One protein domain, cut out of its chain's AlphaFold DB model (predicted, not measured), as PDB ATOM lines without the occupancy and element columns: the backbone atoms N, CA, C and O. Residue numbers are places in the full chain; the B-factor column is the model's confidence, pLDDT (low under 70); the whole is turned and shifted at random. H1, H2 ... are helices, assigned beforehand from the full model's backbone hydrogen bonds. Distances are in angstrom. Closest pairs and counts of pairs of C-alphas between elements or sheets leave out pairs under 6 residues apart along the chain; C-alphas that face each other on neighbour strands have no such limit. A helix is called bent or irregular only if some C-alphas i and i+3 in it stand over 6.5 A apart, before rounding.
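Overview. This is residues 23 to 176 of the 184 residues of an uncharacterized protein of Rhodococcus erythropolis (UniProt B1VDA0). The model is a broad slab of crossed helices in two groups: at one end H3 is crossed by H5, with H2 and H4 beside them, and at the other end the long H10 has H8, H9 and H1 packed round it. The long helix H6 runs along one edge of the slab, from H3 and H2 to the first turns of H10, while H9 bridges H3 and H10. The printed part has 154 residues with ten named helices, H1 to H10 in that order, and no named strand; the class is all helix. It is compact, with a radius of gyration of the C-alphas of 15.2 A, and its C-alphas span 46 by 35 by 23 A.

Along the chain. H1, residues 23 to 30, begins at C-alpha 23 at (16.527, -47.373, 30.212); it is neither bent nor irregular, but only just: C-alphas 26 and 29 are 6.1 A apart. H2 holds residues 33 to 41. H3, residues 48 to 59, is 17.7 A long and irregular, with C-alphas 55 and 58 7.2 A apart. H4 holds residues 64 to 70. H5, residues 76 to 89, is 20.4 A long and irregular too, with C-alphas 81 and 84 7.2 A apart. H6, residues 92 to 111, runs 28.2 A from C-alpha 92 at (34.442, -53.292, 45.346). H7 holds residues 113 to 116. H8, residues 119 to 133, is 20.8 A long. H9 holds residues 142 to 148. H10, residues 156 to 176, is the longest helix at 30.2 A and ends at C-alpha 176 at (11.048, -52.063, 46.152).

Arrangement. H1 touches residues 161 to 168 of H10, about perpendicular at 87 degrees, with the C-alphas of His 26 and Trp 161 closest at 6.1 A. H2 touches H6 at a shallow tilt of 28 degrees, opposite ways, the closest C-alphas being those of Glu 34 and Ala 102, 4.8 A apart. H2 also touches residues 50 to 54 of H3, about perpendicular at 76 degrees; Leu 39 and Val 50 have the closest C-alphas, 6.1 A apart. H3 touches H5 with residues 48 to 53, only just about perpendicular at 71 degrees, closest at the C-alphas of Met 49 and Val 82, 5.4 A. Residues 53 to 58 of H3 touch residues 92 to 99 of H6 at a steep tilt of 69 degrees, only just short of about perpendicular; the C-alphas of Ala 57 and Pro 92 are closest at 4.6 A. Residues 55 to 59 of H3 touch H9, where the C-alphas of Pro 58 and Gly 146 are closest at 4.5 A. H4 touches H5 at a steep tilt of 61 degrees, with the C-alphas of Ala 64 and Ala 80 closest at 5.3 A. H6 and H7 only just touch, only at the corner by their link, with 3 pairs of C-alphas within 8 A, the closest those of Val 108 and Thr 116 at 6.2 A. Residues 100 to 107 of H6 touch residues 157 to 161 of H10 at a steep tilt of 64 degrees, with the C-alphas of Asp 104 and Leu 158 closest at 6.5 A. H8 touches H10 at a shallow tilt of 31 degrees, the same way, with the C-alphas of Ala 125 and Phe 160 closest at 4.1 A. H9 and H10 form a helical hairpin at a shallow tilt of 21 degrees, opposite ways, with the C-alphas of Tyr 144 and Glu 169 closest at 4.9 A. H8 and H9 are apart. Every O i to N i+4 pair is within hydrogen-bond range in H2, H4, H6, H8, H9 and H10; the counts are 2 of 4 in H1, 6 of 8 in H3 and 7 of 10 in H5, and H7 is too short for such a pair.

Size, cuts and confidence. The two C-alphas farthest apart, those of Glu 77 and Ala 119, are 46.3 A apart. The printed part has no cut and no long link. The mean pLDDT of the printed part is 95.7, and residues 174 to 176, which belong to H10, are under 70.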
ATOM      1  N   GLU A  23      16.322 -46.044  29.622       86.81
ATOM      2  CA  GLU A  23      16.527 -47.373  30.212       86.81
ATOM      3  C   GLU A  23      17.345 -48.297  29.300       86.81
ATOM      4  O   GLU A  23      18.135 -49.087  29.811       86.81
ATOM      5  N   LEU A  24      17.195 -48.202  27.973       87.69
ATOM      6  CA  LEU A  24      17.962 -49.023  27.026       87.69
ATOM      7  C   LEU A  24      19.446 -48.650  27.025       87.69
ATOM      8  O   LEU A  24      20.302 -49.537  27.040       87.69
ATOM      9  N   LEU A  25      19.740 -47.348  27.061       91.62
ATOM     10  CA  LEU A  25      21.107 -46.827  27.099       91.62
ATOM     11  C   LEU A  25      21.816 -47.238  28.391       91.62
ATOM     12  O   LEU A  25      22.986 -47.592  28.370       91.62
ATOM     13  N   HIS A  26      21.096 -47.300  29.510       94.69
ATOM     14  CA  HIS A  26      21.660 -47.848  30.738       94.69
ATOM     15  C   HIS A  26      21.776 -49.384  30.706       94.69
ATOM     16  O   HIS A  26      22.814 -49.949  31.056       94.69
ATOM     17  N   SER A  27      20.696 -50.081  30.338       92.19
ATOM     18  CA  SER A  27      20.548 -51.531  30.534       92.19
ATOM     19  C   SER A  27      21.500 -52.372  29.701       92.19
ATOM     20  O   SER A  27      21.774 -53.508  30.090       92.19
ATOM     21  N   LEU A  28      22.052 -51.829  28.611       93.06
ATOM     22  CA  LEU A  28      23.110 -52.496  27.846       93.06
ATOM     23  C   LEU A  28      24.262 -52.965  28.745       93.06
ATOM     24  O   LEU A  28      24.826 -54.023  28.486       93.06
ATOM     25  N   ALA A  29      24.538 -52.257  29.850       93.56
ATOM     26  CA  ALA A  29      25.544 -52.613  30.847       93.56
ATOM     27  C   ALA A  29      25.441 -54.060  31.357       93.56
ATOM     28  O   ALA A  29      26.436 -54.623  31.798       93.56
ATOM     29  N   TYR A  30      24.253 -54.669  31.321       93.19
ATOM     30  CA  TYR A  30      24.025 -56.039  31.787       93.19
ATOM     31  C   TYR A  30      24.194 -57.108  30.701       93.19
ATOM     32  O   TYR A  30      24.162 -58.293  31.023       93.19
ATOM     33  N   PHE A  31      24.340 -56.708  29.436       94.00
ATOM     34  CA  PHE A  31      24.289 -57.614  28.282       94.00
ATOM     35  C   PHE A  31      25.499 -57.503  27.355       94.00
ATOM     36  O   PHE A  31      25.772 -58.432  26.599       94.00
ATOM     37  N   VAL A  32      26.209 -56.375  27.377       96.69
ATOM     38  CA  VAL A  32      27.399 -56.188  26.547       96.69
ATOM     39  C   VAL A  32      28.546 -57.094  27.028       96.69
ATOM     40  O   VAL A  32      28.760 -57.216  28.239       96.69
ATOM     41  N   PRO A  33      29.296 -57.739  26.112       97.44
ATOM     42  CA  PRO A  33      30.363 -58.674  26.475       97.44
ATOM     43  C   PRO A  33      31.510 -58.005  27.245       97.44
ATOM     44  O   PRO A  33      32.200 -58.664  28.021       97.44
ATOM     45  N   GLU A  34      31.701 -56.696  27.071       98.50
ATOM     46  CA  GLU A  34      32.689 -55.898  27.794       98.50
ATOM     47  C   GLU A  34      32.499 -55.972  29.308       98.50
ATOM     48  O   GLU A  34      33.486 -56.011  30.037       98.50
ATOM     49  N   THR A  35      31.255 -56.048  29.788       98.19
ATOM     50  CA  THR A  35      30.973 -56.115  31.225       98.19
ATOM     51  C   THR A  35      31.524 -57.393  31.835       98.19
ATOM     52  O   THR A  35      32.231 -57.327  32.838       98.19
ATOM     53  N   GLU A  36      31.236 -58.554  31.241       97.75
ATOM     54  CA  GLU A  36      31.783 -59.821  31.732       97.75
ATOM     55  C   GLU A  36      33.305 -59.854  31.567       97.75
ATOM     56  O   GLU A  36      34.003 -60.209  32.511       97.75
ATOM     57  N   LYS A  37      33.830 -59.389  30.425       98.56
ATOM     58  CA  LYS A  37      35.276 -59.319  30.174       98.56
ATOM     59  C   LYS A  37      36.016 -58.519  31.252       98.56
ATOM     60  O   LYS A  37      36.993 -59.014  31.807       98.56
ATOM     61  N   GLU A  38      35.581 -57.294  31.542       98.75
ATOM     62  CA  GLU A  38      36.261 -56.419  32.505       98.75
ATOM     63  C   GLU A  38      36.100 -56.910  33.946       98.75
ATOM     64  O   GLU A  38      37.039 -56.814  34.738       98.75
ATOM     65  N   LEU A  39      34.933 -57.462  34.291       98.56
ATOM     66  CA  LEU A  39      34.657 -57.956  35.638       98.56
ATOM     67  C   LEU A  39      35.367 -59.280  35.941       98.56
ATOM     68  O   LEU A  39      35.901 -59.449  37.035       98.56
ATOM     69  N   VAL A  40      35.461 -60.181  34.963       98.62
ATOM     70  CA  VAL A  40      36.331 -61.362  35.061       98.62
ATOM     71  C   VAL A  40      37.801 -60.943  35.095       98.62
ATOM     72  O   VAL A  40      38.593 -61.514  35.841       98.62
ATOM     73  N   GLY A  41      38.168 -59.890  34.359       98.56
ATOM     74  CA  GLY A  41      39.521 -59.330  34.357       98.56
ATOM     75  C   GLY A  41      40.009 -58.828  35.721       98.56
ATOM     76  O   GLY A  41      41.213 -58.836  35.962       98.56
ATOM     77  N   VAL A  42      39.104 -58.438  36.628       98.44
ATOM     78  CA  VAL A  42      39.448 -58.078  38.020       98.44
ATOM     79  C   VAL A  42      39.350 -59.250  39.003       98.44
ATOM     80  O   VAL A  42      39.506 -59.046  40.201       98.44
ATOM     81  N   GLY A  43      39.118 -60.473  38.514       98.25
ATOM     82  CA  GLY A  43      39.165 -61.703  39.308       98.25
ATOM     83  C   GLY A  43      37.812 -62.337  39.624       98.25
ATOM     84  O   GLY A  43      37.794 -63.398  40.244       98.25
ATOM     85  N   LEU A  44      36.686 -61.743  39.207       98.56
ATOM     86  CA  LEU A  44      35.377 -62.376  39.402       98.56
ATOM     87  C   LEU A  44      35.206 -63.604  38.500       98.56
ATOM     88  O   LEU A  44      35.751 -63.693  37.403       98.56
ATOM     89  N   GLU A  45      34.385 -64.545  38.947       98.25
ATOM     90  CA  GLU A  45      33.976 -65.687  38.133       98.25
ATOM     91  C   GLU A  45      32.831 -65.281  37.182       98.25
ATOM     92  O   GLU A  45      31.983 -64.464  37.559       98.25
ATOM     93  N   PRO A  46      32.772 -65.826  35.952       96.69
ATOM     94  CA  PRO A  46      31.762 -65.446  34.962       96.69
ATOM     95  C   PRO A  46      30.325 -65.795  35.394       96.69
ATOM     96  O   PRO A  46      30.078 -66.582  36.313       96.69
ATOM     97  N   GLY A  47      29.336 -65.223  34.705       94.69
ATOM     98  CA  GLY A  47      27.920 -65.490  34.960       94.69
ATOM     99  C   GLY A  47      27.319 -64.680  36.116       94.69
ATOM    100  O   GLY A  47      27.298 -63.451  36.105       94.69
ATOM    101  N   ARG A  48      26.709 -65.349  37.104       95.19
ATOM    102  CA  ARG A  48      25.876 -64.668  38.123       95.19
ATOM    103  C   ARG A  48      26.687 -63.800  39.088       95.19
ATOM    104  O   ARG A  48      26.167 -62.780  39.538       95.19
ATOM    105  N   MET A  49      27.938 -64.166  39.369       98.00
ATOM    106  CA  MET A  49      28.820 -63.389  40.243       98.00
ATOM    107  C   MET A  49      29.090 -61.998  39.656       98.00
ATOM    108  O   MET A  49      28.892 -61.007  40.354       98.00
ATOM    109  N   VAL A  50      29.406 -61.913  38.358       97.81
ATOM    110  CA  VAL A  50      29.535 -60.651  37.602       97.81
ATOM    111  C   VAL A  50      28.312 -59.751  37.797       97.81
ATOM    112  O   VAL A  50      28.457 -58.561  38.082       97.81
ATOM    113  N   TYR A  51      27.101 -60.307  37.695       96.94
ATOM    114  CA  TYR A  51      25.870 -59.530  37.857       96.94
ATOM    115  C   TYR A  51      25.705 -58.982  39.281       96.94
ATOM    116  O   TYR A  51      25.540 -57.773  39.464       96.94
ATOM    117  N   PHE A  52      25.733 -59.858  40.291       97.88
ATOM    118  CA  PHE A  52      25.434 -59.457  41.667       97.88
ATOM    119  C   PHE A  52      26.550 -58.613  42.275       97.88
ATOM    120  O   PHE A  52      26.262 -57.552  42.828       97.88
ATOM    121  N   ALA A  53      27.810 -59.024  42.124       98.00
ATOM    122  CA  ALA A  53      28.947 -58.255  42.618       98.00
ATOM    123  C   ALA A  53      29.064 -56.925  41.866       98.00
ATOM    124  O   ALA A  53      29.144 -55.872  42.488       98.00
ATOM    125  N   GLY A  54      28.947 -56.939  40.532       97.44
ATOM    126  CA  GLY A  54      28.990 -55.721  39.726       97.44
ATOM    127  C   GLY A  54      27.945 -54.688  40.149       97.44
ATOM    128  O   GLY A  54      28.249 -53.505  40.263       97.44
ATOM    129  N   ARG A  55      26.706 -55.117  40.400       96.81
ATOM    130  CA  ARG A  55      25.618 -54.190  40.734       96.81
ATOM    131  C   ARG A  55      25.619 -53.744  42.201       96.81
ATOM    132  O   ARG A  55      25.113 -52.665  42.483       96.81
ATOM    133  N   SER A  56      26.173 -54.545  43.116       98.00
ATOM    134  CA  SER A  56      26.232 -54.231  44.554       98.00
ATOM    135  C   SER A  56      27.543 -53.586  45.012       98.00
ATOM    136  O   SER A  56      27.566 -53.007  46.091       98.00
ATOM    137  N   ALA A  57      28.606 -53.607  44.203       98.44
ATOM    138  CA  ALA A  57      29.898 -53.007  44.543       98.44
ATOM    139  C   ALA A  57      29.875 -51.507  44.922       98.44
ATOM    140  O   ALA A  57      30.675 -51.114  45.771       98.44
ATOM    141  N   PRO A  58      28.977 -50.649  44.390       98.25
ATOM    142  CA  PRO A  58      28.831 -49.273  44.886       98.25
ATOM    143  C   PRO A  58      28.430 -49.179  46.366       98.25
ATOM    144  O   PRO A  58      28.605 -48.138  46.983       98.25
ATOM    145  N   LEU A  59      27.916 -50.263  46.959       97.69
ATOM    146  CA  LEU A  59      27.624 -50.363  48.393       97.69
ATOM    147  C   LEU A  59      28.873 -50.711  49.229       97.69
ATOM    148  O   LEU A  59      28.761 -50.986  50.423       97.69
ATOM    149  N   GLY A  60      30.057 -50.780  48.611       97.31
ATOM    150  CA  GLY A  60      31.253 -51.358  49.213       97.31
ATOM    151  C   GLY A  60      31.202 -52.883  49.124       97.31
ATOM    152  O   GLY A  60      31.029 -53.434  48.044       97.31
ATOM    153  N   ALA A  61      31.353 -53.582  50.245       97.56
ATOM    154  CA  ALA A  61      31.329 -55.048  50.304       97.56
ATOM    155  C   ALA A  61      30.209 -55.543  51.238       97.56
ATOM    156  O   ALA A  61      30.493 -56.087  52.310       97.56
ATOM    157  N   PRO A  62      28.926 -55.314  50.902       97.69
ATOM    158  CA  PRO A  62      27.826 -55.743  51.757       97.69
ATOM    159  C   PRO A  62      27.803 -57.276  51.896       97.69
ATOM    160  O   PRO A  62      28.058 -57.986  50.916       97.69
ATOM    161  N   PRO A  63      27.450 -57.820  53.076       97.94
ATOM    162  CA  PRO A  63      27.246 -59.256  53.226       97.94
ATOM    163  C   PRO A  63      26.074 -59.728  52.354       97.94
ATOM    164  O   PRO A  63      25.170 -58.957  52.024       97.94
ATOM    165  N   ALA A  64      26.046 -61.023  52.028       97.88
ATOM    166  CA  ALA A  64      25.030 -61.600  51.143       97.88
ATOM    167  C   ALA A  64      23.588 -61.324  51.600       97.88
ATOM    168  O   ALA A  64      22.721 -61.108  50.766       97.88
ATOM    169  N   THR A  65      23.322 -61.271  52.908       97.44
ATOM    170  CA  THR A  65      21.992 -60.949  53.456       97.44
ATOM    171  C   THR A  65      21.532 -59.532  53.115       97.44
ATOM    172  O   THR A  65      20.361 -59.335  52.796       97.44
ATOM    173  N   VAL A  66      22.446 -58.556  53.119       97.44
ATOM    174  CA  VAL A  66      22.160 -57.176  52.700       97.44
ATOM    175  C   VAL A  66      21.906 -57.132  51.196       97.44
ATOM    176  O   VAL A  66      20.923 -56.533  50.769       97.44
ATOM    177  N   VAL A  67      22.713 -57.840  50.395       97.44
ATOM    178  CA  VAL A  67      22.471 -57.952  48.948       97.44
ATOM    179  C   VAL A  67      21.115 -58.610  48.678       97.44
ATOM    180  O   VAL A  67      20.345 -58.094  47.885       97.44
ATOM    181  N   THR A  68      20.752 -59.682  49.378       96.50
ATOM    182  CA  THR A  68      19.428 -60.311  49.251       96.50
ATOM    183  C   THR A  68      18.293 -59.339  49.563       96.50
ATOM    184  O   THR A  68      17.331 -59.276  48.803       96.50
ATOM    185  N   ALA A  69      18.405 -58.548  50.635       94.50
ATOM    186  CA  ALA A  69      17.391 -57.554  50.985       94.50
ATOM    187  C   ALA A  69      17.261 -56.459  49.911       94.50
ATOM    188  O   ALA A  69      16.156 -56.071  49.544       94.50
ATOM    189  N   THR A  70      18.384 -55.998  49.357       94.12
ATOM    190  CA  THR A  70      18.405 -55.016  48.263       94.12
ATOM    191  C   THR A  70      17.877 -55.597  46.942       94.12
ATOM    192  O   THR A  70      17.219 -54.910  46.166       94.12
ATOM    193  N   PHE A  71      18.116 -56.883  46.689       92.94
ATOM    194  CA  PHE A  71      17.761 -57.600  45.464       92.94
ATOM    195  C   PHE A  71      16.570 -58.545  45.707       92.94
ATOM    196  O   PHE A  71      16.542 -59.644  45.161       92.94
ATOM    197  N   PHE A  72      15.576 -58.123  46.496       86.00
ATOM    198  CA  PHE A  72      14.468 -58.954  47.010       86.00
ATOM    199  C   PHE A  72      13.692 -59.797  45.967       86.00
ATOM    200  O   PHE A  72      13.012 -60.749  46.334       86.00
ATOM    201  N   ASN A  73      13.793 -59.476  44.672       88.69
ATOM    202  CA  ASN A  73      13.197 -60.244  43.571       88.69
ATOM    203  C   ASN A  73      14.022 -61.472  43.123       88.69
ATOM    204  O   ASN A  73      13.619 -62.167  42.192       88.69
ATOM    205  N   PHE A  74      15.195 -61.717  43.709       92.81
ATOM    206  CA  PHE A  74      16.096 -62.811  43.336       92.81
ATOM    207  C   PHE A  74      16.104 -63.930  44.385       92.81
ATOM    208  O   PHE A  74      15.840 -63.695  45.559       92.81
ATOM    209  N   ASN A  75      16.451 -65.155  43.962       94.56
ATOM    210  CA  ASN A  75      16.610 -66.290  44.875       94.56
ATOM    211  C   ASN A  75      17.747 -66.006  45.887       94.56
ATOM    212  O   ASN A  75      18.900 -65.884  45.454       94.56
ATOM    213  N   PRO A  76      17.465 -65.962  47.204       96.69
ATOM    214  CA  PRO A  76      18.478 -65.748  48.236       96.69
ATOM    215  C   PRO A  76      19.635 -66.753  48.198       96.69
ATOM    216  O   PRO A  76      20.779 -66.369  48.433       96.69
ATOM    217  N   GLU A  77      19.366 -68.020  47.867       97.19
ATOM    218  CA  GLU A  77      20.393 -69.072  47.801       97.19
ATOM    219  C   GLU A  77      21.420 -68.789  46.701       97.19
ATOM    220  O   GLU A  77      22.612 -69.040  46.872       97.19
ATOM    221  N   LEU A  78      20.971 -68.210  45.583       96.12
ATOM    222  CA  LEU A  78      21.852 -67.826  44.486       96.12
ATOM    223  C   LEU A  78      22.765 -66.656  44.871       96.12
ATOM    224  O   LEU A  78      23.915 -66.610  44.452       96.12
ATOM    225  N   ILE A  79      22.266 -65.702  45.656       97.88
ATOM    226  CA  ILE A  79      23.072 -64.573  46.139       97.88
ATOM    227  C   ILE A  79      24.083 -65.063  47.181       97.88
ATOM    228  O   ILE A  79      25.263 -64.708  47.121       97.88
ATOM    229  N   ALA A  80      23.632 -65.918  48.104       97.75
ATOM    230  CA  ALA A  80      24.461 -66.498  49.153       97.75
ATOM    231  C   ALA A  80      25.626 -67.332  48.602       97.75
ATOM    232  O   ALA A  80      26.693 -67.343  49.212       97.75
ATOM    233  N   SER A  81      25.452 -67.984  47.447       97.50
ATOM    234  CA  SER A  81      26.505 -68.798  46.836       97.50
ATOM    235  C   SER A  81      27.600 -67.994  46.126       97.50
ATOM    236  O   SER A  81      28.689 -68.529  45.939       97.50
ATOM    237  N   VAL A  82      27.358 -66.728  45.750       97.94
ATOM    238  CA  VAL A  82      28.313 -65.944  44.936       97.94
ATOM    239  C   VAL A  82      28.900 -64.724  45.640       97.94
ATOM    240  O   VAL A  82      30.067 -64.407  45.418       97.94
ATOM    241  N   ILE A  83      28.132 -64.021  46.479       98.44
ATOM    242  CA  ILE A  83      28.561 -62.730  47.043       98.44
ATOM    243  C   ILE A  83      29.746 -62.852  48.010       98.44
ATOM    244  O   ILE A  83      30.693 -62.084  47.846       98.44
ATOM    245  N   PRO A  84      29.760 -63.789  48.982       98.38
ATOM    246  CA  PRO A  84      30.897 -63.909  49.892       98.38
ATOM    247  C   PRO A  84      32.203 -64.150  49.128       98.38
ATOM    248  O   PRO A  84      33.193 -63.462  49.361       98.38
ATOM    249  N   ARG A  85      32.163 -65.050  48.137       98.38
ATOM    250  CA  ARG A  85      33.314 -65.366  47.290       98.38
ATOM    251  C   ARG A  85      33.750 -64.184  46.423       98.38
ATOM    252  O   ARG A  85      34.945 -63.952  46.284       98.38
ATOM    253  N   ALA A  86      32.814 -63.410  45.874       98.56
ATOM    254  CA  ALA A  86      33.142 -62.231  45.072       98.56
ATOM    255  C   ALA A  86      34.020 -61.227  45.838       98.56
ATOM    256  O   ALA A  86      34.972 -60.690  45.277       98.56
ATOM    257  N   TRP A  87      33.731 -61.012  47.125       98.50
ATOM    258  CA  TRP A  87      34.476 -60.077  47.974       98.50
ATOM    259  C   TRP A  87      35.825 -60.609  48.461       98.50
ATOM    260  O   TRP A  87      36.676 -59.817  48.859       98.50
ATOM    261  N   GLU A  88      36.058 -61.921  48.385       98.31
ATOM    262  CA  GLU A  88      37.402 -62.499  48.522       98.31
ATOM    263  C   GLU A  88      38.242 -62.321  47.249       98.31
ATOM    264  O   GLU A  88      39.469 -62.281  47.322       98.31
ATOM    265  N   LEU A  89      37.586 -62.260  46.086       98.56
ATOM    266  CA  LEU A  89      38.229 -62.251  44.772       98.56
ATOM    267  C   LEU A  89      38.599 -60.849  44.283       98.56
ATOM    268  O   LEU A  89      39.667 -60.681  43.698       98.56
ATOM    269  N   ALA A  90      37.732 -59.858  44.495       98.50
ATOM    270  CA  ALA A  90      37.919 -58.510  43.969       98.50
ATOM    271  C   ALA A  90      37.448 -57.449  44.965       98.50
ATOM    272  O   ALA A  90      36.395 -57.586  45.597       98.50
ATOM    273  N   ARG A  91      38.191 -56.338  45.069       98.50
ATOM    274  CA  ARG A  91      37.740 -55.211  45.890       98.50
ATOM    275  C   ARG A  91      36.575 -54.503  45.194       98.50
ATOM    276  O   ARG A  91      36.618 -54.308  43.977       98.50
ATOM    277  N   PRO A  92      35.573 -54.008  45.938       98.50
ATOM    278  CA  PRO A  92      34.442 -53.292  45.346       98.50
ATOM    279  C   PRO A  92      34.839 -52.115  44.451       98.50
ATOM    280  O   PRO A  92      34.251 -51.906  43.394       98.50
ATOM    281  N   THR A  93      35.885 -51.376  44.822       98.44
ATOM    282  CA  THR A  93      36.400 -50.256  44.022       98.44
ATOM    283  C   THR A  93      36.969 -50.706  42.672       98.44
ATOM    284  O   THR A  93      36.801 -50.008  41.675       98.44
ATOM    285  N   GLU A  94      37.581 -51.891  42.601       98.75
ATOM    286  CA  GLU A  94      38.087 -52.480  41.351       98.75
ATOM    287  C   GLU A  94      36.940 -52.951  40.459       98.75
ATOM    288  O   GLU A  94      36.973 -52.737  39.247       98.75
ATOM    289  N   VAL A  95      35.894 -53.516  41.066       98.75
ATOM    290  CA  VAL A  95      34.652 -53.910  40.388       98.75
ATOM    291  C   VAL A  95      33.936 -52.688  39.797       98.75
ATOM    292  O   VAL A  95      33.521 -52.717  38.638       98.75
ATOM    293  N   VAL A  96      33.832 -51.586  40.547       98.69
ATOM    294  CA  VAL A  96      33.263 -50.320  40.052       98.69
ATOM    295  C   VAL A  96      34.099 -49.755  38.901       98.69
ATOM    296  O   VAL A  96      33.549 -49.424  37.851       98.69
ATOM    297  N   ALA A  97      35.426 -49.702  39.044       98.69
ATOM    298  CA  ALA A  97      36.311 -49.229  37.979       98.69
ATOM    299  C   ALA A  97      36.205 -50.090  36.706       98.69
ATOM    300  O   ALA A  97      36.171 -49.559  35.596       98.69
ATOM    301  N   ALA A  98      36.106 -51.415  36.854       98.69
ATOM    302  CA  ALA A  98      35.889 -52.343  35.747       98.69
ATOM    303  C   ALA A  98      34.558 -52.101  35.029       98.69
ATOM    304  O   ALA A  98      34.515 -52.141  33.800       98.69
ATOM    305  N   ARG A  99      33.485 -51.768  35.760       98.25
ATOM    306  CA  ARG A  99      32.218 -51.365  35.133       98.25
ATOM    307  C   ARG A  99      32.385 -50.117  34.284       98.25
ATOM    308  O   ARG A  99      31.923 -50.118  33.151       98.25
ATOM    309  N   TYR A 100      33.073 -49.088  34.774       98.69
ATOM    310  CA  TYR A 100      33.306 -47.892  33.962       98.69
ATOM    311  C   TYR A 100      34.117 -48.189  32.698       98.69
ATOM    312  O   TYR A 100      33.727 -47.724  31.632       98.69
ATOM    313  N   ARG A 101      35.165 -49.022  32.775       98.75
ATOM    314  CA  ARG A 101      35.909 -49.463  31.577       98.75
ATOM    315  C   ARG A 101      35.034 -50.244  30.597       98.75
ATOM    316  O   ARG A 101      35.150 -50.056  29.390       98.75
ATOM    317  N   ALA A 102      34.138 -51.091  31.103       98.62
ATOM    318  CA  ALA A 102      33.222 -51.848  30.259       98.62
ATOM    319  C   ALA A 102      32.253 -50.931  29.504       98.62
ATOM    320  O   ALA A 102      32.042 -51.111  28.307       98.62
ATOM    321  N   ILE A 103      31.686 -49.941  30.196       98.50
ATOM    322  CA  ILE A 103      30.778 -48.961  29.593       98.50
ATOM    323  C   ILE A 103      31.510 -48.072  28.601       98.50
ATOM    324  O   ILE A 103      30.982 -47.846  27.518       98.50
ATOM    325  N   ASP A 104      32.721 -47.628  28.935       98.62
ATOM    326  CA  ASP A 104      33.575 -46.852  28.038       98.62
ATOM    327  C   ASP A 104      33.772 -47.583  26.704       98.62
ATOM    328  O   ASP A 104      33.347 -47.111  25.648       98.62
ATOM    329  N   ALA A 105      34.298 -48.808  26.769       98.62
ATOM    330  CA  ALA A 105      34.548 -49.632  25.594       98.62
ATOM    331  C   ALA A 105      33.261 -49.957  24.815       98.62
ATOM    332  O   ALA A 105      33.245 -49.881  23.582       98.62
ATOM    333  N   ALA A 106      32.170 -50.291  25.511       98.44
ATOM    334  CA  ALA A 106      30.903 -50.624  24.873       98.44
ATOM    335  C   ALA A 106      30.279 -49.416  24.160       98.44
ATOM    336  O   ALA A 106      29.826 -49.550  23.025       98.44
ATOM    337  N   TYR A 107      30.269 -48.240  24.788       98.00
ATOM    338  CA  TYR A 107      29.717 -47.024  24.191       98.00
ATOM    339  C   TYR A 107      30.536 -46.578  22.983       98.00
ATOM    340  O   TYR A 107      29.956 -46.305  21.935       98.00
ATOM    341  N   VAL A 108      31.870 -46.577  23.085       98.12
ATOM    342  CA  VAL A 108      32.747 -46.237  21.956       98.12
ATOM    343  C   VAL A 108      32.542 -47.212  20.795       98.12
ATOM    344  O   VAL A 108      32.450 -46.782  19.648       98.12
ATOM    345  N   ARG A 109      32.396 -48.518  21.058       98.12
ATOM    346  CA  ARG A 109      32.121 -49.509  20.004       98.12
ATOM    347  C   ARG A 109      30.740 -49.334  19.365       98.12
ATOM    348  O   ARG A 109      30.608 -49.537  18.161       98.12
ATOM    349  N   LEU A 110      29.710 -49.051  20.162       96.88
ATOM    350  CA  LEU A 110      28.319 -49.011  19.697       96.88
ATOM    351  C   LEU A 110      27.951 -47.688  19.021       96.88
ATOM    352  O   LEU A 110      27.192 -47.698  18.056       96.88
ATOM    353  N   PHE A 111      28.465 -46.569  19.530       95.75
ATOM    354  CA  PHE A 111      28.120 -45.227  19.056       95.75
ATOM    355  C   PHE A 111      29.238 -44.578  18.236       95.75
ATOM    356  O   PHE A 111      28.962 -43.687  17.440       95.75
ATOM    357  N   GLY A 112      30.478 -45.050  18.378       97.88
ATOM    358  CA  GLY A 112      31.653 -44.463  17.744       97.88
ATOM    359  C   GLY A 112      32.276 -43.346  18.583       97.88
ATOM    360  O   GLY A 112      31.581 -42.617  19.293       97.88
ATOM    361  N   ALA A 113      33.598 -43.199  18.461       97.56
ATOM    362  CA  ALA A 113      34.377 -42.201  19.197       97.56
ATOM    363  C   ALA A 113      33.924 -40.760  18.905       97.56
ATOM    364  O   ALA A 113      33.880 -39.934  19.815       97.56
ATOM    365  N   ASP A 114      33.526 -40.483  17.658       97.75
ATOM    366  CA  ASP A 114      33.021 -39.169  17.247       97.75
ATOM    367  C   ASP A 114      31.745 -38.793  18.008       97.75
ATOM    368  O   ASP A 114      31.587 -37.648  18.423       97.75
ATOM    369  N   VAL A 115      30.847 -39.758  18.244       97.75
ATOM    370  CA  VAL A 115      29.609 -39.522  18.996       97.75
ATOM    371  C   VAL A 115      29.902 -39.399  20.485       97.75
ATOM    372  O   VAL A 115      29.426 -38.458  21.114       97.75
ATOM    373  N   THR A 116      30.696 -40.303  21.068       97.75
ATOM    374  CA  THR A 116      30.999 -40.263  22.510       97.75
ATOM    375  C   THR A 116      31.785 -39.014  22.913       97.75
ATOM    376  O   THR A 116      31.599 -38.519  24.020       97.75
ATOM    377  N   GLY A 117      32.619 -38.484  22.011       96.94
ATOM    378  CA  GLY A 117      33.376 -37.242  22.194       96.94
ATOM    379  C   GLY A 117      32.684 -35.976  21.669       96.94
ATOM    380  O   GLY A 117      33.302 -34.912  21.670       96.94
ATOM    381  N   SER A 118      31.441 -36.068  21.187       98.38
ATOM    382  CA  SER A 118      30.726 -34.930  20.593       98.38
ATOM    383  C   SER A 118      30.247 -33.907  21.628       98.38
ATOM    384  O   SER A 118      30.029 -34.221  22.801       98.38
ATOM    385  N   ALA A 119      30.000 -32.678  21.160       98.31
ATOM    386  CA  ALA A 119      29.320 -31.652  21.950       98.31
ATOM    387  C   ALA A 119      27.902 -32.094  22.358       98.31
ATOM    388  O   ALA A 119      27.513 -31.883  23.503       98.31
ATOM    389  N   ASP A 120      27.182 -32.785  21.471       97.94
ATOM    390  CA  ASP A 120      25.838 -33.306  21.746       97.94
ATOM    391  C   ASP A 120      25.845 -34.325  22.900       97.94
ATOM    392  O   ASP A 120      24.956 -34.313  23.750       97.94
ATOM    393  N   MET A 121      26.862 -35.196  22.983       98.00
ATOM    394  CA  MET A 121      27.015 -36.120  24.116       98.00
ATOM    395  C   MET A 121      27.314 -35.372  25.419       98.00
ATOM    396  O   MET A 121      26.796 -35.748  26.471       98.00
ATOM    397  N   ALA A 122      28.121 -34.310  25.368       98.38
ATOM    398  CA  ALA A 122      28.390 -33.466  26.529       98.38
ATOM    399  C   ALA A 122      27.131 -32.743  27.025       98.38
ATOM    400  O   ALA A 122      26.853 -32.771  28.225       98.38
ATOM    401  N   GLU A 123      26.333 -32.182  26.116       98.19
ATOM    402  CA  GLU A 123      25.049 -31.560  26.443       98.19
ATOM    403  C   GLU A 123      24.061 -32.588  27.014       98.19
ATOM    404  O   GLU A 123      23.456 -32.366  28.064       98.19
ATOM    405  N   ALA A 124      23.939 -33.763  26.387       96.50
ATOM    406  CA  ALA A 124      23.087 -34.837  26.892       96.50
ATOM    407  C   ALA A 124      23.509 -35.282  28.301       96.50
ATOM    408  O   ALA A 124      22.657 -35.475  29.174       96.50
ATOM    409  N   ALA A 125      24.817 -35.424  28.541       98.06
ATOM    410  CA  ALA A 125      25.358 -35.728  29.858       98.06
ATOM    411  C   ALA A 125      24.959 -34.659  30.875       98.06
ATOM    412  O   ALA A 125      24.459 -35.010  31.942       98.06
ATOM    413  N   GLU A 126      25.121 -33.376  30.553       98.12
ATOM    414  CA  GLU A 126      24.758 -32.259  31.428       98.12
ATOM    415  C   GLU A 126      23.261 -32.250  31.773       98.12
ATOM    416  O   GLU A 126      22.901 -32.234  32.952       98.12
ATOM    417  N   LEU A 127      22.381 -32.360  30.776       96.56
ATOM    418  CA  LEU A 127      20.929 -32.340  30.982       96.56
ATOM    419  C   LEU A 127      20.452 -33.481  31.891       96.56
ATOM    420  O   LEU A 127      19.642 -33.271  32.800       96.56
ATOM    421  N   VAL A 128      20.971 -34.694  31.685       95.75
ATOM    422  CA  VAL A 128      20.640 -35.843  32.541       95.75
ATOM    423  C   VAL A 128      21.277 -35.700  33.926       95.75
ATOM    424  O   VAL A 128      20.660 -36.086  34.921       95.75
ATOM    425  N   SER A 129      22.467 -35.097  34.018       97.50
ATOM    426  CA  SER A 129      23.127 -34.801  35.299       97.50
ATOM    427  C   SER A 129      22.270 -33.881  36.164       97.50
ATOM    428  O   SER A 129      22.055 -34.188  37.333       97.50
ATOM    429  N   ILE A 130      21.714 -32.813  35.581       97.25
ATOM    430  CA  ILE A 130      20.805 -31.891  36.278       97.25
ATOM    431  C   ILE A 130      19.609 -32.661  36.845       97.25
ATOM    432  O   ILE A 130      19.264 -32.494  38.014       97.25
ATOM    433  N   ALA A 131      18.991 -33.538  36.052       93.88
ATOM    434  CA  ALA A 131      17.869 -34.347  36.522       93.88
ATOM    435  C   ALA A 131      18.267 -35.269  37.689       93.88
ATOM    436  O   ALA A 131      17.554 -35.332  38.689       93.88
ATOM    437  N   ALA A 132      19.413 -35.949  37.592       95.88
ATOM    438  CA  ALA A 132      19.907 -36.841  38.638       95.88
ATOM    439  C   ALA A 132      20.285 -36.093  39.933       95.88
ATOM    440  O   ALA A 132      20.018 -36.582  41.025       95.88
ATOM    441  N   GLN A 133      20.843 -34.885  39.830       95.69
ATOM    442  CA  GLN A 133      21.203 -34.047  40.982       95.69
ATOM    443  C   GLN A 133      19.987 -33.469  41.721       95.69
ATOM    444  O   GLN A 133      20.104 -33.089  42.881       95.69
ATOM    445  N   ASN A 134      18.817 -33.419  41.075       95.25
ATOM    446  CA  ASN A 134      17.562 -32.976  41.688       95.25
ATOM    447  C   ASN A 134      16.768 -34.121  42.353       95.25
ATOM    448  O   ASN A 134      15.621 -33.924  42.758       95.25
ATOM    449  N   ILE A 135      17.343 -35.325  42.472       94.19
ATOM    450  CA  ILE A 135      16.727 -36.427  43.219       94.19
ATOM    451  C   ILE A 135      16.678 -36.051  44.717       94.19
ATOM    452  O   ILE A 135      17.711 -35.721  45.297       94.19
ATOM    453  N   PRO A 136      15.501 -36.105  45.374       89.69
ATOM    454  CA  PRO A 136      15.283 -35.443  46.665       89.69
ATOM    455  C   PRO A 136      15.913 -36.141  47.881       89.69
ATOM    456  O   PRO A 136      15.960 -35.544  48.953       89.69
ATOM    457  N   GLY A 137      16.371 -37.391  47.759       88.94
ATOM    458  CA  GLY A 137      16.941 -38.135  48.884       88.94
ATOM    459  C   GLY A 137      17.229 -39.602  48.571       88.94
ATOM    460  O   GLY A 137      17.029 -40.062  47.449       88.94
ATOM    461  N   VAL A 138      17.706 -40.340  49.577       91.31
ATOM    462  CA  VAL A 138      18.137 -41.749  49.470       91.31
ATOM    463  C   VAL A 138      17.201 -42.737  50.183       91.31
ATOM    464  O   VAL A 138      17.485 -43.934  50.228       91.31
ATOM    465  N   ASP A 139      16.099 -42.265  50.766       88.75
ATOM    466  CA  ASP A 139      15.280 -43.050  51.697       88.75
ATOM    467  C   ASP A 139      14.667 -44.296  51.042       88.75
ATOM    468  O   ASP A 139      13.872 -44.219  50.105       88.75
ATOM    469  N   GLY A 140      15.057 -45.476  51.537       88.50
ATOM    470  CA  GLY A 140      14.659 -46.755  50.941       88.50
ATOM    471  C   GLY A 140      15.224 -46.967  49.533       88.50
ATOM    472  O   GLY A 140      14.597 -47.649  48.720       88.50
ATOM    473  N   ARG A 141      16.368 -46.344  49.214       93.75
ATOM    474  CA  ARG A 141      17.028 -46.389  47.902       93.75
ATOM    475  C   ARG A 141      18.489 -46.847  48.001       93.75
ATOM    476  O   ARG A 141      19.389 -46.061  47.709       93.75
ATOM    477  N   PRO A 142      18.767 -48.081  48.461       95.38
ATOM    478  CA  PRO A 142      20.134 -48.530  48.707       95.38
ATOM    479  C   PRO A 142      21.012 -48.526  47.449       95.38
ATOM    480  O   PRO A 142      22.135 -48.034  47.520       95.38
ATOM    481  N   LEU A 143      20.533 -49.020  46.298       95.81
ATOM    482  CA  LEU A 143      21.348 -49.056  45.076       95.81
ATOM    483  C   LEU A 143      21.635 -47.646  44.576       95.81
ATOM    484  O   LEU A 143      22.780 -47.341  44.243       95.81
ATOM    485  N   TYR A 144      20.619 -46.781  44.571       96.75
ATOM    486  CA  TYR A 144      20.820 -45.365  44.278       96.75
ATOM    487  C   TYR A 144      21.840 -44.736  45.231       96.75
ATOM    488  O   TYR A 144      22.770 -44.095  44.759       96.75
ATOM    489  N   ALA A 145      21.715 -44.956  46.543       97.00
ATOM    490  CA  ALA A 145      22.617 -44.392  47.545       97.00
ATOM    491  C   ALA A 145      24.072 -44.826  47.318       97.00
ATOM    492  O   ALA A 145      24.977 -43.997  47.390       97.00
ATOM    493  N   GLY A 146      24.290 -46.103  46.987       97.88
ATOM    494  CA  GLY A 146      25.609 -46.615  46.625       97.88
ATOM    495  C   GLY A 146      26.202 -45.872  45.431       97.88
ATOM    496  O   GLY A 146      27.304 -45.338  45.522       97.88
ATOM    497  N   TRP A 147      25.458 -45.769  44.328       98.00
ATOM    498  CA  TRP A 147      25.918 -45.044  43.138       98.00
ATOM    499  C   TRP A 147      26.104 -43.542  43.379       98.00
ATOM    500  O   TRP A 147      27.090 -42.981  42.915       98.00
ATOM    501  N   ALA A 148      25.204 -42.902  44.128       97.62
ATOM    502  CA  ALA A 148      25.252 -41.475  44.448       97.62
ATOM    503  C   ALA A 148      26.444 -41.098  45.342       97.62
ATOM    504  O   ALA A 148      26.822 -39.931  45.389       97.62
ATOM    505  N   SER A 149      27.029 -42.072  46.045       96.81
ATOM    506  CA  SER A 149      28.222 -41.880  46.878       96.81
ATOM    507  C   SER A 149      29.539 -41.879  46.095       96.81
ATOM    508  O   SER A 149      30.581 -41.551  46.660       96.81
ATOM    509  N   LEU A 150      29.509 -42.263  44.815       98.06
ATOM    510  CA  LEU A 150      30.696 -42.330  43.969       98.06
ATOM    511  C   LEU A 150      31.016 -40.973  43.341       98.06
ATOM    512  O   LEU A 150      30.126 -40.177  43.036       98.06
ATOM    513  N   ASP A 151      32.300 -40.757  43.063       97.75
ATOM    514  CA  ASP A 151      32.738 -39.620  42.263       97.75
ATOM    515  C   ASP A 151      32.185 -39.705  40.836       97.75
ATOM    516  O   ASP A 151      32.143 -40.767  40.203       97.75
ATOM    517  N   TRP A 152      31.784 -38.554  40.306       97.69
ATOM    518  CA  TRP A 152      31.266 -38.456  38.950       97.69
ATOM    519  C   TRP A 152      32.411 -38.543  37.933       97.69
ATOM    520  O   TRP A 152      33.404 -37.825  38.065       97.69
ATOM    521  N   PRO A 153      32.286 -39.368  36.878       97.75
ATOM    522  CA  PRO A 153      33.325 -39.474  35.863       97.75
ATOM    523  C   PRO A 153      33.451 -38.184  35.032       97.75
ATOM    524  O   PRO A 153      32.488 -37.434  34.812       97.75
ATOM    525  N   ALA A 154      34.672 -37.930  34.555       96.44
ATOM    526  CA  ALA A 154      34.994 -36.756  33.749       96.44
ATOM    527  C   ALA A 154      34.478 -36.877  32.307       96.44
ATOM    528  O   ALA A 154      33.931 -35.908  31.783       96.44
ATOM    529  N   GLU A 155      34.613 -38.061  31.704       98.06
ATOM    530  CA  GLU A 155      34.230 -38.297  30.311       98.06
ATOM    531  C   GLU A 155      32.710 -38.148  30.102       98.06
ATOM    532  O   GLU A 155      31.936 -38.737  30.869       98.06
ATOM    533  N   PRO A 156      32.254 -37.403  29.073       97.94
ATOM    534  CA  PRO A 156      30.838 -37.113  28.846       97.94
ATOM    535  C   PRO A 156      29.923 -38.338  28.822       97.94
ATOM    536  O   PRO A 156      28.927 -38.385  29.544       97.94
ATOM    537  N   HIS A 157      30.260 -39.367  28.044       98.25
ATOM    538  CA  HIS A 157      29.427 -40.564  27.908       98.25
ATOM    539  C   HIS A 157      29.386 -41.413  29.182       98.25
ATOM    540  O   HIS A 157      28.354 -42.017  29.488       98.25
ATOM    541  N   LEU A 158      30.470 -41.424  29.963       98.62
ATOM    542  CA  LEU A 158      30.494 -42.077  31.271       98.62
ATOM    543  C   LEU A 158      29.663 -41.304  32.291       98.62
ATOM    544  O   LEU A 158      28.949 -41.918  33.087       98.62
ATOM    545  N   ARG A 159      29.711 -39.969  32.251       98.62
ATOM    546  CA  ARG A 159      28.871 -39.107  33.092       98.62
ATOM    547  C   ARG A 159      27.402 -39.301  32.771       98.62
ATOM    548  O   ARG A 159      26.594 -39.470  33.682       98.62
ATOM    549  N   PHE A 160      27.074 -39.346  31.485       98.25
ATOM    550  CA  PHE A 160      25.738 -39.654  31.003       98.25
ATOM    551  C   PHE A 160      25.254 -41.006  31.543       98.25
ATOM    552  O   PHE A 160      24.207 -41.067  32.185       98.25
ATOM    553  N   TRP A 161      26.031 -42.083  31.376       98.38
ATOM    554  CA  TRP A 161      25.657 -43.401  31.901       98.38
ATOM    555  C   TRP A 161      25.537 -43.429  33.434       98.38
ATOM    556  O   TRP A 161      24.604 -44.035  33.968       98.38
ATOM    557  N   HIS A 162      26.423 -42.743  34.158       98.56
ATOM    558  CA  HIS A 162      26.332 -42.614  35.613       98.56
ATOM    559  C   HIS A 162      25.026 -41.920  36.032       98.56
ATOM    560  O   HIS A 162      24.281 -42.454  36.850       98.56
ATOM    561  N   ALA A 163      24.683 -40.787  35.417       98.12
ATOM    562  CA  ALA A 163      23.442 -40.072  35.711       98.12
ATOM    563  C   ALA A 163      22.192 -40.912  35.372       98.12
ATOM    564  O   ALA A 163      21.223 -40.932  36.135       98.12
ATOM    565  N   LEU A 164      22.234 -41.691  34.284       97.50
ATOM    566  CA  LEU A 164      21.194 -42.677  33.980       97.50
ATOM    567  C   LEU A 164      21.087 -43.771  35.044       97.50
ATOM    568  O   LEU A 164      19.977 -44.185  35.379       97.50
ATOM    569  N   THR A 165      22.218 -44.220  35.586       97.38
ATOM    570  CA  THR A 165      22.257 -45.202  36.676       97.38
ATOM    571  C   THR A 165      21.548 -44.658  37.911       97.38
ATOM    572  O   THR A 165      20.690 -45.342  38.467       97.38
ATOM    573  N   LEU A 166      21.812 -43.404  38.287       97.06
ATOM    574  CA  LEU A 166      21.155 -42.745  39.418       97.06
ATOM    575  C   LEU A 166      19.634 -42.665  39.241       97.06
ATOM    576  O   LEU A 166      18.885 -43.135  40.098       97.06
ATOM    577  N   LEU A 167      19.167 -42.136  38.105       94.62
ATOM    578  CA  LEU A 167      17.734 -42.019  37.806       94.62
ATOM    579  C   LEU A 167      17.041 -43.387  37.803       94.62
ATOM    580  O   LEU A 167      15.935 -43.549  38.330       94.62
ATOM    581  N   ARG A 168      17.701 -44.384  37.210       93.50
ATOM    582  CA  ARG A 168      17.181 -45.742  37.121       93.50
ATOM    583  C   ARG A 168      17.086 -46.400  38.487       93.50
ATOM    584  O   ARG A 168      16.031 -46.949  38.795       93.50
ATOM    585  N   GLU A 169      18.163 -46.404  39.267       93.94
ATOM    586  CA  GLU A 169      18.167 -47.073  40.567       93.94
ATOM    587  C   GLU A 169      17.240 -46.350  41.549       93.94
ATOM    588  O   GLU A 169      16.523 -47.015  42.286       93.94
ATOM    589  N   TYR A 170      17.101 -45.020  41.464       92.25
ATOM    590  CA  TYR A 170      16.118 -44.290  42.270       92.25
ATOM    591  C   TYR A 170      14.670 -44.715  41.965       92.25
ATOM    592  O   TYR A 170      13.875 -44.966  42.875       92.25
ATOM    593  N   ARG A 171      14.314 -44.859  40.679       89.00
ATOM    594  CA  ARG A 171      12.999 -45.383  40.263       89.00
ATOM    595  C   ARG A 171      12.829 -46.857  40.638       89.00
ATOM    596  O   ARG A 171      11.763 -47.257  41.101       89.00
ATOM    597  N   GLY A 172      13.866 -47.657  40.401       83.00
ATOM    598  CA  GLY A 172      13.895 -49.096  40.642       83.00
ATOM    599  C   GLY A 172      13.680 -49.419  42.111       83.00
ATOM    600  O   GLY A 172      12.712 -50.102  42.436       83.00
ATOM    601  N   ASP A 173      14.509 -48.848  42.984       78.69
ATOM    602  CA  ASP A 173      14.389 -48.964  44.434       78.69
ATOM    603  C   ASP A 173      13.031 -48.423  44.940       78.69
ATOM    604  O   ASP A 173      12.476 -48.935  45.908       78.69
ATOM    605  N   GLY A 174      12.422 -47.453  44.245       67.25
ATOM    606  CA  GLY A 174      11.048 -46.992  44.495       67.25
ATOM    607  C   GLY A 174       9.982 -48.071  44.419       67.25
ATOM    608  O   GLY A 174       9.101 -48.132  45.278       67.25
ATOM    609  N   HIS A 175      10.092 -48.975  43.453       60.19
ATOM    610  CA  HIS A 175       9.190 -50.118  43.358       60.19
ATOM    611  C   HIS A 175       9.438 -51.157  44.465       60.19
ATOM    612  O   HIS A 175       8.521 -51.898  44.809       60.19
ATOM    613  N   ILE A 176      10.646 -51.184  45.039       60.22
ATOM    614  CA  ILE A 176      11.048 -52.063  46.152       60.22
ATOM    615  C   ILE A 176      10.596 -51.511  47.505       60.22
ATOM    616  O   ILE A 176      10.290 -52.279  48.411       60.22
TER     617      ILE A 176